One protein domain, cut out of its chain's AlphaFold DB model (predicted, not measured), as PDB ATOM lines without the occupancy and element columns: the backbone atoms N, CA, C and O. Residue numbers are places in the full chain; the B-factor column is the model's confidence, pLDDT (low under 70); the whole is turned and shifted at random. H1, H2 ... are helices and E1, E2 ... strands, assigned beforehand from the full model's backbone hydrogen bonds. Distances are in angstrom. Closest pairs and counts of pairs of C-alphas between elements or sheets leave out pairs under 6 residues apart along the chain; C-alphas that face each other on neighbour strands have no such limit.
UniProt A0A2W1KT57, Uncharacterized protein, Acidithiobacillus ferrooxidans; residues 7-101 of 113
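AT A GLANCE: This is residues 7 to 101 of the 113 residues of an uncharacterized protein of Acidithiobacillus ferrooxidans (UniProt A0A2W1KT57). A strongly twisted sheet of five strands has the helix H1 lying along one face, over E2 and E3, while the small hairpin E5 and E6 crosses part of the other face. The hairpin and the large sheet make a loose sandwich, only partly face to face, with their planes 37 degrees apart. The printed part has 95 residues with seven named strands and one named helix, in the order E1 E2 E3 E4 E5 E6 H1 E7. The large sheet runs E1 - E2 - E3 - E4 - E7, all antiparallel, and the class is mixed, helices and strands. The whole is compact, with a radius of gyration of the C-alphas of 12.7 A, and spans 39 by 30 by 23 A.

IN THESE COORDINATES: E1, residues 7 to 12, begins at C-alpha 7 (-24.578, -14.035, -20.975) and is 16.7 A long. E2, residues 18 to 24, measures 20.0 A, and E3, residues 27 to 33, 20.4 A. E4 is residues 41 to 44. E5, residues 55 to 59, measures 13.3 A, and E6, residues 65 to 69, 13.8 A. H1, residues 76 to 89, is 19.6 A long and begins at C-alpha 76 (-29.112, -20.283, -13.514). E7, residues 97 to 100, ends at C-alpha 100 (-47.908, -11.235, -19.192).

HOW THE PARTS SIT: E1 E2 E3 E4 form a meander, each strand the antiparallel neighbour of the one before. N 9 and O 21 of the hairpin E1 and E2 are 2.9 A apart, within hydrogen-bond range. So are N 20 and O 31 of the hairpin E2 and E3, at 2.8 A, and N 32 and O 41 of the hairpin E3 and E4, at 2.8 A. E7 is an edge strand beside E4, antiparallel at 140 degrees, with N 44 and O 97 2.8 A apart. In the hairpin E5 and E6, N 58 and O 66 are 2.8 A apart. In the sandwich, two sheets face to face, the strands of the one stand at 74 degrees to those of the other. The closest C-alphas of E2 and E5 are those of Asn 24 and Tyr 58, 6.1 A apart. E3 and E6 are only just apart, 8.3 A at the closest. H1 is on the large sheet, making two layers, a helix on one face of a sheet, at a height over the sheet of 9.3 A. It runs along the strands, at 14 degrees to E2 on the local plane. The closest C-alphas of H1 and E3 are those of Val 76 and Leu 27, 5.2 A apart. In H1 every O i to N i+4 pair is within hydrogen-bond range.

THE WHOLE: The C-alphas farthest apart, those of Pro 14 and Pro 51, are 39.4 A apart. The printed part has no cut and no long link. The mean pLDDT of the printed part is 96.3, and no printed residue is under 70.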
ATOM      1  N   ARG A   7     -24.256 -13.183 -19.824       95.25
ATOM      2  CA  ARG A   7     -24.578 -14.035 -20.975       95.25
ATOM      3  C   ARG A   7     -25.980 -13.695 -21.472       95.25
ATOM      4  O   ARG A   7     -26.880 -13.485 -20.664       95.25
ATOM      5  N   GLU A   8     -26.141 -13.673 -22.784       96.88
ATOM      6  CA  GLU A   8     -27.423 -13.535 -23.471       96.88
ATOM      7  C   GLU A   8     -27.610 -14.780 -24.340       96.88
ATOM      8  O   GLU A   8     -26.705 -15.153 -25.089       96.88
ATOM      9  N   VAL A   9     -28.755 -15.446 -24.208       97.19
ATOM     10  CA  VAL A   9     -29.089 -16.652 -24.973       97.19
ATOM     11  C   VAL A   9     -30.446 -16.457 -25.619       97.19
ATOM     12  O   VAL A   9     -31.413 -16.168 -24.923       97.19
ATOM     13  N   TRP A  10     -30.516 -16.676 -26.928       97.44
ATOM     14  CA  TRP A  10     -31.755 -16.673 -27.696       97.44
ATOM     15  C   TRP A  10     -31.998 -18.056 -28.285       97.44
ATOM     16  O   TRP A  10     -31.108 -18.642 -28.904       97.44
ATOM     17  N   LEU A  11     -33.206 -18.572 -28.084       97.75
ATOM     18  CA  LEU A  11     -33.719 -19.760 -28.747       97.75
ATOM     19  C   LEU A  11     -34.953 -19.370 -29.545       97.75
ATOM     20  O   LEU A  11     -35.865 -18.755 -29.001       97.75
ATOM     21  N   GLU A  12     -34.994 -19.778 -30.804       97.19
ATOM     22  CA  GLU A  12     -36.153 -19.617 -31.677       97.19
ATOM     23  C   GLU A  12     -36.716 -20.999 -31.993       97.19
ATOM     24  O   GLU A  12     -35.965 -21.941 -32.268       97.19
ATOM     25  N   SER A  13     -38.036 -21.133 -31.942       95.25
ATOM     26  CA  SER A  13     -38.720 -22.341 -32.386       95.25
ATOM     27  C   SER A  13     -39.137 -22.219 -33.860       95.25
ATOM     28  O   SER A  13     -39.308 -21.112 -34.376       95.25
ATOM     29  N   PRO A  14     -39.342 -23.343 -34.576       93.75
ATOM     30  CA  PRO A  14     -39.727 -23.321 -35.992       93.75
ATOM     31  C   PRO A  14     -41.051 -22.605 -36.305       93.75
ATOM     32  O   PRO A  14     -41.304 -22.271 -37.458       93.75
ATOM     33  N   ASP A  15     -41.907 -22.408 -35.304       90.75
ATOM     34  CA  ASP A  15     -43.189 -21.708 -35.402       90.75
ATOM     35  C   ASP A  15     -43.104 -20.210 -35.060       90.75
ATOM     36  O   ASP A  15     -44.127 -19.532 -35.059       90.75
ATOM     37  N   GLY A  16     -41.897 -19.679 -34.838       93.50
ATOM     38  CA  GLY A  16     -41.652 -18.243 -34.675       93.50
ATOM     39  C   GLY A  16     -41.738 -17.728 -33.239       93.50
ATOM     40  O   GLY A  16     -41.592 -16.522 -33.034       93.50
ATOM     41  N   GLN A  17     -41.926 -18.610 -32.252       96.69
ATOM     42  CA  GLN A  17     -41.782 -18.234 -30.847       96.69
ATOM     43  C   GLN A  17     -40.297 -18.060 -30.503       96.69
ATOM     44  O   GLN A  17     -39.400 -18.610 -31.151       96.69
ATOM     45  N   SER A  18     -40.015 -17.314 -29.443       97.94
ATOM     46  CA  SER A  18     -38.651 -17.130 -28.956       97.94
ATOM     47  C   SER A  18     -38.583 -17.167 -27.440       97.94
ATOM     48  O   SER A  18     -39.469 -16.666 -26.750       97.94
ATOM     49  N   LEU A  19     -37.498 -17.727 -26.918       98.31
ATOM     50  CA  LEU A  19     -37.131 -17.653 -25.512       98.31
ATOM     51  C   LEU A  19     -35.754 -17.002 -25.397       98.31
ATOM     52  O   LEU A  19     -34.759 -17.535 -25.890       98.31
ATOM     53  N   CYS A  20     -35.709 -15.860 -24.724       97.75
ATOM     54  CA  CYS A  20     -34.492 -15.146 -24.382       97.75
ATOM     55  C   CYS A  20     -34.164 -15.338 -22.901       97.75
ATOM     56  O   CYS A  20     -35.047 -15.265 -22.045       97.75
ATOM     57  N   ALA A  21     -32.886 -15.557 -22.598       98.19
ATOM     58  CA  ALA A  21     -32.344 -15.523 -21.250       98.19
ATOM     59  C   ALA A  21     -31.239 -14.470 -21.147       98.19
ATOM     60  O   ALA A  21     -30.237 -14.538 -21.863       98.19
ATOM     61  N   LEU A  22     -31.385 -13.555 -20.191       97.94
ATOM     62  CA  LEU A  22     -30.326 -12.646 -19.763       97.94
ATOM     63  C   LEU A  22     -29.774 -13.140 -18.431       97.94
ATOM     64  O   LEU A  22     -30.523 -13.344 -17.481       97.94
ATOM     65  N   ILE A  23     -28.466 -13.359 -18.348       97.69
ATOM     66  CA  ILE A  23     -27.818 -13.978 -17.188       97.69
ATOM     67  C   ILE A  23     -26.730 -13.053 -16.653       97.69
ATOM     68  O   ILE A  23     -25.915 -12.543 -17.418       97.69
ATOM     69  N   ASN A  24     -26.693 -12.887 -15.332       96.38
ATOM     70  CA  ASN A  24     -25.634 -12.220 -14.586       96.38
ATOM     71  C   ASN A  24     -25.162 -13.136 -13.443       96.38
ATOM     72  O   ASN A  24     -25.817 -13.282 -12.409       96.38
ATOM     73  N   GLY A  25     -24.001 -13.764 -13.626       94.88
ATOM     74  CA  GLY A  25     -23.445 -14.723 -12.679       94.88
ATOM     75  C   GLY A  25     -24.356 -15.943 -12.534       94.88
ATOM     76  O   GLY A  25     -24.512 -16.707 -13.485       94.88
ATOM     77  N   ASN A  26     -24.954 -16.100 -11.349       95.88
ATOM     78  CA  ASN A  26     -25.785 -17.253 -10.978       95.88
ATOM     79  C   ASN A  26     -27.294 -16.973 -11.045       95.88
ATOM     80  O   ASN A  26     -28.086 -17.838 -10.668       95.88
ATOM     81  N   LEU A  27     -27.689 -15.785 -11.505       97.25
ATOM     82  CA  LEU A  27     -29.083 -15.378 -11.644       97.25
ATOM     83  C   LEU A  27     -29.374 -14.985 -13.088       97.25
ATOM     84  O   LEU A  27     -28.518 -14.423 -13.773       97.25
ATOM     85  N   GLY A  28     -30.592 -15.249 -13.540       97.62
ATOM     86  CA  GLY A  28     -31.032 -14.868 -14.871       97.62
ATOM     87  C   GLY A  28     -32.503 -14.507 -14.924       97.62
ATOM     88  O   GLY A  28     -33.265 -14.805 -14.012       97.62
ATOM     89  N   TRP A  29     -32.875 -13.844 -16.002       98.44
ATOM     90  CA  TRP A  29     -34.226 -13.417 -16.308       98.44
ATOM     91  C   TRP A  29     -34.627 -14.006 -17.657       98.44
ATOM     92  O   TRP A  29     -33.796 -14.066 -18.568       98.44
ATOM     93  N   LEU A  30     -35.872 -14.468 -17.766       98.56
ATOM     94  CA  LEU A  30     -36.409 -15.025 -19.004       98.56
ATOM     95  C   LEU A  30     -37.425 -14.079 -19.621       98.56
ATOM     96  O   LEU A  30     -38.265 -13.527 -18.910       98.56
ATOM     97  N   MET A  31     -37.396 -14.017 -20.947       98.06
ATOM     98  CA  MET A  31     -38.428 -13.414 -21.776       98.06
ATOM     99  C   MET A  31     -38.897 -14.412 -22.818       98.06
ATOM    100  O   MET A  31     -38.094 -14.937 -23.585       98.06
ATOM    101  N   TYR A  32     -40.196 -14.651 -22.863       98.25
ATOM    102  CA  TYR A  32     -40.841 -15.477 -23.867       98.25
ATOM    103  C   TYR A  32     -41.678 -14.600 -24.800       98.25
ATOM    104  O   TYR A  32     -42.481 -13.791 -24.339       98.25
ATOM    105  N   LEU A  33     -41.493 -14.773 -26.105       97.56
ATOM    106  CA  LEU A  33     -42.205 -14.070 -27.166       97.56
ATOM    107  C   LEU A  33     -42.969 -15.096 -27.998       97.56
ATOM    108  O   LEU A  33     -42.387 -16.091 -28.430       97.56
ATOM    109  N   ARG A  34     -44.259 -14.860 -28.245       96.06
ATOM    110  CA  ARG A  34     -45.068 -15.747 -29.099       96.06
ATOM    111  C   ARG A  34     -44.752 -15.555 -30.579       96.06
ATOM    112  O   ARG A  34     -44.842 -16.504 -31.347       96.06
ATOM    113  N   GLU A  35     -44.401 -14.329 -30.953       94.19
ATOM    114  CA  GLU A  35     -44.060 -13.915 -32.310       94.19
ATOM    115  C   GLU A  35     -43.195 -12.644 -32.290       94.19
ATOM    116  O   GLU A  35     -43.027 -11.991 -31.255       94.19
ATOM    117  N   ASN A  36     -42.642 -12.268 -33.445       89.38
ATOM    118  CA  ASN A  36     -41.870 -11.035 -33.580       89.38
ATOM    119  C   ASN A  36     -42.757  -9.802 -33.330       89.38
ATOM    120  O   ASN A  36     -43.787  -9.629 -33.979       89.38
ATOM    121  N   GLY A  37     -42.326  -8.933 -32.414       89.31
ATOM    122  CA  GLY A  37     -43.061  -7.731 -32.016       89.31
ATOM    123  C   GLY A  37     -44.019  -7.937 -30.841       89.31
ATOM    124  O   GLY A  37     -44.633  -6.964 -30.403       89.31
ATOM    125  N   ASP A  38     -44.129  -9.158 -30.306       92.25
ATOM    126  CA  ASP A  38     -44.849  -9.422 -29.060       92.25
ATOM    127  C   ASP A  38     -44.184  -8.673 -27.892       92.25
ATOM    128  O   ASP A  38     -42.959  -8.623 -27.784       92.25
ATOM    129  N   ALA A  39     -44.993  -8.096 -27.003       93.06
ATOM    130  CA  ALA A  39     -44.495  -7.551 -25.738       93.06
ATOM    131  C   ALA A  39     -44.079  -8.678 -24.776       93.06
ATOM    132  O   ALA A  39     -43.237  -8.471 -23.905       93.06
ATOM    133  N   GLY A  40     -44.632  -9.875 -24.984       95.81
ATOM    134  CA  GLY A  40     -44.133 -11.104 -24.400       95.81
ATOM    135  C   GLY A  40     -44.542 -11.349 -22.959       95.81
ATOM    136  O   GLY A  40     -45.482 -10.765 -22.412       95.81
ATOM    137  N   PHE A  41     -43.810 -12.282 -22.366       98.25
ATOM    138  CA  PHE A  41     -43.932 -12.694 -20.985       98.25
ATOM    139  C   PHE A  41     -42.564 -12.712 -20.334       98.25
ATOM    140  O   PHE A  41     -41.588 -13.129 -20.957       98.25
ATOM    141  N   SER A  42     -42.503 -12.372 -19.054       98.00
ATOM    142  CA  SER A  42     -41.257 -12.371 -18.297       98.00
ATOM    143  C   SER A  42     -41.341 -13.165 -16.999       98.00
ATOM    144  O   SER A  42     -42.407 -13.298 -16.394       98.00
ATOM    145  N   SER A  43     -40.211 -13.717 -16.555       98.25
ATOM    146  CA  SER A  43     -40.170 -14.534 -15.340       98.25
ATOM    147  C   SER A  43     -40.431 -13.719 -14.071       98.25
ATOM    148  O   SER A  43     -40.023 -12.562 -13.940       98.25
ATOM    149  N   ARG A  44     -41.075 -14.350 -13.091       97.62
ATOM    150  CA  ARG A  44     -41.172 -13.894 -11.702       97.62
ATOM    151  C   ARG A  44     -40.666 -14.996 -10.780       97.62
ATOM    152  O   ARG A  44     -40.875 -16.174 -11.046       97.62
ATOM    153  N   ASN A  45     -40.005 -14.616  -9.695       97.25
ATOM    154  CA  ASN A  45     -39.537 -15.543  -8.677       97.25
ATOM    155  C   ASN A  45     -40.445 -15.444  -7.441       97.25
ATOM    156  O   ASN A  45     -40.272 -14.528  -6.634       97.25
ATOM    157  N   PRO A  46     -41.406 -16.367  -7.260       94.62
ATOM    158  CA  PRO A  46     -42.301 -16.345  -6.100       94.62
ATOM    159  C   PRO A  46     -41.569 -16.618  -4.778       94.62
ATOM    160  O   PRO A  46     -42.073 -16.271  -3.715       94.62
ATOM    161  N   ASN A  47     -40.378 -17.223  -4.840       94.88
ATOM    162  CA  ASN A  47     -39.565 -17.588  -3.683       94.88
ATOM    163  C   ASN A  47     -38.548 -16.496  -3.316       94.88
ATOM    164  O   ASN A  47     -37.703 -16.692  -2.436       94.88
ATOM    165  N   TYR A  48     -38.596 -15.342  -3.988       96.38
ATOM    166  CA  TYR A  48     -37.718 -14.226  -3.686       96.38
ATOM    167  C   TYR A  48     -38.012 -13.658  -2.292       96.38
ATOM    168  O   TYR A  48     -39.132 -13.261  -1.986       96.38
ATOM    169  N   SER A  49     -36.978 -13.593  -1.453       96.12
ATOM    170  CA  SER A  49     -37.060 -13.118  -0.063       96.12
ATOM    171  C   SER A  49     -36.134 -11.932   0.233       96.12
ATOM    172  O   SER A  49     -35.942 -11.564   1.391       96.12
ATOM    173  N   GLY A  50     -35.536 -11.340  -0.804       95.06
ATOM    174  CA  GLY A  50     -34.664 -10.175  -0.672       95.06
ATOM    175  C   GLY A  50     -35.420  -8.836  -0.642       95.06
ATOM    176  O   GLY A  50     -36.651  -8.811  -0.579       95.06
ATOM    177  N   PRO A  51     -34.689  -7.707  -0.680       96.88
ATOM    178  CA  PRO A  51     -35.280  -6.369  -0.680       96.88
ATOM    179  C   PRO A  51     -36.170  -6.112  -1.902       96.88
ATOM    180  O   PRO A  51     -35.820  -6.467  -3.025       96.88
ATOM    181  N   ALA A  52     -37.308  -5.448  -1.696       93.75
ATOM    182  CA  ALA A  52     -38.275  -5.177  -2.762       93.75
ATOM    183  C   ALA A  52     -37.739  -4.245  -3.867       93.75
ATOM    184  O   ALA A  52     -38.235  -4.282  -4.990       93.75
ATOM    185  N   ASP A  53     -36.744  -3.417  -3.547       96.25
ATOM    186  CA  ASP A  53     -36.101  -2.438  -4.426       96.25
ATOM    187  C   ASP A  53     -34.779  -2.932  -5.034       96.25
ATOM    188  O   ASP A  53     -34.146  -2.209  -5.800       96.25
ATOM    189  N   ALA A  54     -34.350  -4.158  -4.720       97.75
ATOM    190  CA  ALA A  54     -33.134  -4.711  -5.294       97.75
ATOM    191  C   ALA A  54     -33.302  -4.957  -6.799       97.75
ATOM    192  O   ALA A  54     -34.292  -5.550  -7.238       97.75
ATOM    193  N   THR A  55     -32.293  -4.575  -7.580       98.12
ATOM    194  CA  THR A  55     -32.231  -4.796  -9.029       98.12
ATOM    195  C   THR A  55     -31.031  -5.659  -9.413       98.12
ATOM    196  O   THR A  55     -30.080  -5.835  -8.644       98.12
ATOM    197  N   ILE A  56     -31.088  -6.241 -10.609       97.00
ATOM    198  CA  ILE A  56     -29.983  -6.952 -11.250       97.00
ATOM    199  C   ILE A  56     -29.731  -6.308 -12.606       97.00
ATOM    200  O   ILE A  56     -30.636  -6.195 -13.431       97.00
ATOM    201  N   GLU A  57     -28.478  -5.918 -12.824       97.50
ATOM    202  CA  GLU A  57     -27.988  -5.438 -14.111       97.50
ATOM    203  C   GLU A  57     -27.793  -6.612 -15.075       97.50
ATOM    204  O   GLU A  57     -27.157  -7.612 -14.728       97.50
ATOM    205  N   TYR A  58     -28.241  -6.460 -16.311       96.31
ATOM    206  CA  TYR A  58     -27.943  -7.349 -17.423       96.31
ATOM    207  C   TYR A  58     -27.282  -6.567 -18.550       96.31
ATOM    208  O   TYR A  58     -27.510  -5.372 -18.722       96.31
ATOM    209  N   ARG A  59     -26.435  -7.255 -19.317       94.69
ATOM    210  CA  ARG A  59     -25.752  -6.677 -20.474       94.69
ATOM    211  C   ARG A  59     -26.072  -7.503 -21.695       94.69
ATOM    212  O   ARG A  59     -25.815  -8.707 -21.702       94.69
ATOM    213  N   LEU A  60     -26.615  -6.835 -22.695       93.19
ATOM    214  CA  LEU A  60     -26.976  -7.431 -23.963       93.19
ATOM    215  C   LEU A  60     -25.801  -7.315 -24.937       93.19
ATOM    216  O   LEU A  60     -24.922  -6.454 -24.813       93.19
ATOM    217  N   SER A  61     -25.793  -8.186 -25.938       90.50
ATOM    218  CA  SER A  61     -24.778  -8.245 -26.992       90.50
ATOM    219  C   SER A  61     -24.688  -6.962 -27.824       90.50
ATOM    220  O   SER A  61     -23.616  -6.631 -28.329       90.50
ATOM    221  N   ASN A  62     -25.779  -6.196 -27.914       90.88
ATOM    222  CA  ASN A  62     -25.824  -4.888 -28.573       90.88
ATOM    223  C   ASN A  62     -25.195  -3.748 -27.733       90.88
ATOM    224  O   ASN A  62     -25.184  -2.599 -28.175       90.88
ATOM    225  N   GLY A  63     -24.675  -4.046 -26.537       91.12
ATOM    226  CA  GLY A  63     -24.089  -3.074 -25.614       91.12
ATOM    227  C   GLY A  63     -25.100  -2.379 -24.700       91.12
ATOM    228  O   GLY A  63     -24.691  -1.570 -23.865       91.12
ATOM    229  N   GLN A  64     -26.392  -2.691 -24.825       94.31
ATOM    230  CA  GLN A  64     -27.423  -2.206 -23.919       94.31
ATOM    231  C   GLN A  64     -27.217  -2.786 -22.519       94.31
ATOM    232  O   GLN A  64     -26.824  -3.944 -22.342       94.31
ATOM    233  N   GLN A  65     -27.487  -1.946 -21.529       95.44
ATOM    234  CA  GLN A  65     -27.456  -2.300 -20.126       95.44
ATOM    235  C   GLN A  65     -28.845  -2.068 -19.544       95.44
ATOM    236  O   GLN A  65     -29.310  -0.930 -19.511       95.44
ATOM    237  N   ASP A  66     -29.463  -3.145 -19.077       95.00
ATOM    238  CA  ASP A  66     -30.797  -3.130 -18.485       95.00
ATOM    239  C   ASP A  66     -30.720  -3.453 -16.999       95.00
ATOM    240  O   ASP A  66     -29.846  -4.201 -16.559       95.00
ATOM    241  N   GLU A  67     -31.667  -2.931 -16.228       97.00
ATOM    242  CA  GLU A  67     -31.864  -3.308 -14.835       97.00
ATOM    243  C   GLU A  67     -33.295  -3.789 -14.628       97.00
ATOM    244  O   GLU A  67     -34.253  -3.086 -14.950       97.00
ATOM    245  N   TYR A  68     -33.431  -4.978 -14.045       97.12
ATOM    246  CA  TYR A  68     -34.726  -5.548 -13.680       97.12
ATOM    247  C   TYR A  68     -34.776  -5.851 -12.182       97.12
ATOM    248  O   TYR A  68     -33.732  -6.133 -11.583       97.12
ATOM    249  N   PRO A  69     -35.963  -5.826 -11.550       98.12
ATOM    250  CA  PRO A  69     -36.114  -6.246 -10.162       98.12
ATOM    251  C   PRO A  69     -35.534  -7.642  -9.921       98.12
ATOM    252  O   PRO A  69     -35.799  -8.586 -10.665       98.12
ATOM    253  N   ALA A  70     -34.786  -7.808  -8.832       97.88
ATOM    254  CA  ALA A  70     -34.203  -9.093  -8.447       97.88
ATOM    255  C   ALA A  70     -35.278 -10.163  -8.175       97.88
ATOM    256  O   ALA A  70     -35.025 -11.354  -8.345       97.88
ATOM    257  N   SER A  71     -36.497  -9.741  -7.826       98.19
ATOM    258  CA  SER A  71     -37.677 -10.600  -7.686       98.19
ATOM    259  C   SER A  71     -38.164 -11.219  -9.000       98.19
ATOM    260  O   SER A  71     -39.059 -12.060  -8.987       98.19
ATOM    261  N   TRP A  72     -37.607 -10.820 -10.145       98.12
ATOM    262  CA  TRP A  72     -37.915 -11.406 -11.452       98.12
ATOM    263  C   TRP A  72     -36.903 -12.474 -11.864       98.12
ATOM    264  O   TRP A  72     -37.148 -13.234 -12.803       98.12
ATOM    265  N   ALA A  73     -35.773 -12.531 -11.160       98.00
ATOM    266  CA  ALA A  73     -34.662 -13.386 -11.510       98.00
ATOM    267  C   ALA A  73     -34.763 -14.768 -10.862       98.00
ATOM    268  O   ALA A  73     -35.085 -14.923  -9.680       98.00
ATOM    269  N   LEU A  74     -34.426 -15.773 -11.656       98.19
ATOM    270  CA  LEU A  74     -34.369 -17.178 -11.291       98.19
ATOM    271  C   LEU A  74     -32.915 -17.630 -11.183       98.19
ATOM    272  O   LEU A  74     -31.998 -16.966 -11.680       98.19
ATOM    273  N   SER A  75     -32.686 -18.775 -10.545       97.38
ATOM    274  CA  SER A  75     -31.354 -19.375 -10.522       97.38
ATOM    275  C   SER A  75     -30.930 -19.812 -11.926       97.38
ATOM    276  O   SER A  75     -31.753 -20.240 -12.733       97.38
ATOM    277  N   VAL A  76     -29.628 -19.778 -12.226       97.06
ATOM    278  CA  VAL A  76     -29.112 -20.283 -13.514       97.06
ATOM    279  C   VAL A  76     -29.523 -21.734 -13.781       97.06
ATOM    280  O   VAL A  76     -29.783 -22.077 -14.926       97.06
ATOM    281  N   ALA A  77     -29.676 -22.563 -12.745       97.00
ATOM    282  CA  ALA A  77     -30.175 -23.927 -12.905       97.00
ATOM    283  C   ALA A  77     -31.619 -23.967 -13.453       97.00
ATOM    284  O   ALA A  77     -31.928 -24.778 -14.325       97.00
ATOM    285  N   GLU A  78     -32.501 -23.080 -12.984       97.81
ATOM    286  CA  GLU A  78     -33.869 -22.948 -13.509       97.81
ATOM    287  C   GLU A  78     -33.879 -22.373 -14.928       97.81
ATOM    288  O   GLU A  78     -34.633 -22.855 -15.772       97.81
ATOM    289  N   ILE A  79     -33.002 -21.405 -15.214       98.31
ATOM    290  CA  ILE A  79     -32.813 -20.842 -16.559       98.31
ATOM    291  C   ILE A  79     -32.380 -21.930 -17.545       98.31
ATOM    292  O   ILE A  79     -32.996 -22.103 -18.593       98.31
ATOM    293  N   GLU A  80     -31.354 -22.708 -17.206       97.94
ATOM    294  CA  GLU A  80     -30.857 -23.799 -18.046       97.94
ATOM    295  C   GLU A  80     -31.921 -24.886 -18.233       97.94
ATOM    296  O   GLU A  80     -32.087 -25.414 -19.335       97.94
ATOM    297  N   ARG A  81     -32.700 -25.200 -17.191       98.12
ATOM    298  CA  ARG A  81     -33.847 -26.111 -17.300       98.12
ATOM    299  C   ARG A  81     -34.907 -25.567 -18.266       98.12
ATOM    300  O   ARG A  81     -35.403 -26.331 -19.093       98.12
ATOM    301  N   ALA A  82     -35.239 -24.280 -18.180       98.25
ATOM    302  CA  ALA A  82     -36.216 -23.617 -19.044       98.25
ATOM    303  C   ALA A  82     -35.773 -23.603 -20.512       98.25
ATOM    304  O   ALA A  82     -36.543 -24.007 -21.382       98.25
ATOM    305  N   LEU A  83     -34.519 -23.228 -20.777       98.50
ATOM    306  CA  LEU A  83     -33.927 -23.246 -22.118       98.50
ATOM    307  C   LEU A  83     -33.957 -24.656 -22.719       98.50
ATOM    308  O   LEU A  83     -34.441 -24.845 -23.833       98.50
ATOM    309  N   ASN A  84     -33.519 -25.663 -21.958       98.19
ATOM    310  CA  ASN A  84     -33.533 -27.057 -22.401       98.19
ATOM    311  C   ASN A  84     -34.950 -27.582 -22.675       98.19
ATOM    312  O   ASN A  84     -35.137 -28.375 -23.596       98.19
ATOM    313  N   PHE A  85     -35.940 -27.185 -21.868       98.06
ATOM    314  CA  PHE A  85     -37.338 -27.547 -22.095       98.06
ATOM    315  C   PHE A  85     -37.863 -26.899 -23.377       98.06
ATOM    316  O   PHE A  85     -38.368 -27.599 -24.248       98.06
ATOM    317  N   PHE A  86     -37.687 -25.583 -23.525       97.81
ATOM    318  CA  PHE A  86     -38.162 -24.845 -24.693       97.81
ATOM    319  C   PHE A  86     -37.533 -25.362 -25.988       97.81
ATOM    320  O   PHE A  86     -38.239 -25.582 -26.967       97.81
ATOM    321  N   GLN A  87     -36.231 -25.658 -25.974       96.94
ATOM    322  CA  GLN A  87     -35.528 -26.224 -27.126       96.94
ATOM    323  C   GLN A  87     -36.088 -27.587 -27.569       96.94
ATOM    324  O   GLN A  87     -35.995 -27.933 -28.742       96.94
ATOM    325  N   LYS A  88     -36.623 -28.388 -26.641       96.56
ATOM    326  CA  LYS A  88     -37.155 -29.728 -26.936       96.56
ATOM    327  C   LYS A  88     -38.634 -29.705 -27.294       96.56
ATOM    328  O   LYS A  88     -39.049 -30.395 -28.218       96.56
ATOM    329  N   GLU A  89     -39.413 -28.944 -26.535       96.38
ATOM    330  CA  GLU A  89     -40.874 -28.987 -26.573       96.38
ATOM    331  C   GLU A  89     -41.488 -27.856 -27.407       96.38
ATOM    332  O   GLU A  89     -42.668 -27.936 -27.742       96.38
ATOM    333  N   HIS A  90     -40.714 -26.808 -27.727       95.38
ATOM    334  CA  HIS A  90     -41.170 -25.586 -28.409       95.38
ATOM    335  C   HIS A  90     -42.419 -24.968 -27.760       95.38
ATOM    336  O   HIS A  90     -43.356 -24.525 -28.423       95.38
ATOM    337  N   LYS A  91     -42.449 -25.003 -26.426       94.94
ATOM    338  CA  LYS A  91     -43.533 -24.485 -25.591       94.94
ATOM    339  C   LYS A  91     -42.949 -23.706 -24.421       94.94
ATOM    340  O   LYS A  91     -41.893 -24.106 -23.916       94.94
ATOM    341  N   PRO A  92     -43.640 -22.661 -23.934       95.06
ATOM    342  CA  PRO A  92     -43.232 -21.984 -22.716       95.06
ATOM    343  C   PRO A  92     -43.221 -22.991 -21.551       95.06
ATOM    344  O   PRO A  92     -44.209 -23.702 -21.343       95.06
ATOM    345  N   PRO A  93     -42.116 -23.092 -20.793       96.00
ATOM    346  CA  PRO A  93     -42.047 -23.972 -19.636       96.00
ATOM    347  C   PRO A  93     -43.109 -23.617 -18.587       96.00
ATOM    348  O   PRO A  93     -43.150 -22.485 -18.103       96.00
ATOM    349  N   THR A  94     -43.938 -24.590 -18.204       96.06
ATOM    350  CA  THR A  94     -45.043 -24.402 -17.243       96.06
ATOM    351  C   THR A  94     -44.577 -24.300 -15.792       96.06
ATOM    352  O   THR A  94     -45.321 -23.830 -14.946       96.06
ATOM    353  N   PHE A  95     -43.337 -24.688 -15.491       95.81
ATOM    354  CA  PHE A  95     -42.730 -24.541 -14.161       95.81
ATOM    355  C   PHE A  95     -42.112 -23.150 -13.926       95.81
ATOM    356  O   PHE A  95     -41.391 -22.943 -12.954       95.81
ATOM    357  N   ILE A  96     -42.312 -22.211 -14.855       97.56
ATOM    358  CA  ILE A  96     -41.865 -20.824 -14.724       97.56
ATOM    359  C   ILE A  96     -43.089 -19.959 -14.459       97.56
ATOM    360  O   ILE A  96     -44.090 -20.037 -15.171       97.56
ATOM    361  N   HIS A  97     -43.009 -19.105 -13.443       97.06
ATOM    362  CA  HIS A  97     -44.050 -18.118 -13.183       97.06
ATOM    363  C   HIS A  97     -43.926 -16.966 -14.179       97.06
ATOM    364  O   HIS A  97     -43.115 -16.056 -14.002       97.06
ATOM    365  N   TRP A  98     -44.735 -17.018 -15.231       97.56
ATOM    366  CA  TRP A  98     -44.784 -15.997 -16.270       97.56
ATOM    367  C   TRP A  98     -45.689 -14.832 -15.876       97.56
ATOM    368  O   TRP A  98     -46.833 -15.018 -15.461       97.56
ATOM    369  N   HIS A  99     -45.190 -13.614 -16.053       97.19
ATOM    370  CA  HIS A  99     -45.993 -12.400 -16.078       97.19
ATOM    371  C   HIS A  99     -46.282 -12.025 -17.530       97.19
ATOM    372  O   HIS A  99     -45.369 -12.055 -18.342       97.19
ATOM    373  N   ASN A 100     -47.530 -11.687 -17.855       96.88
ATOM    374  CA  ASN A 100     -47.908 -11.235 -19.192       96.88
ATOM    375  C   ASN A 100     -47.638  -9.731 -19.335       96.88
ATOM    376  O   ASN A 100     -48.425  -8.920 -18.847       96.88
ATOM    377  N   ASP A 101     -46.551  -9.374 -20.018       95.62
ATOM    378  CA  ASP A 101     -46.160  -7.983 -20.247       95.62
ATOM    379  C   ASP A 101     -46.991  -7.320 -21.366       95.62
ATOM    380  O   ASP A 101     -47.079  -6.094 -21.429       95.62
TER     381      ASP A 101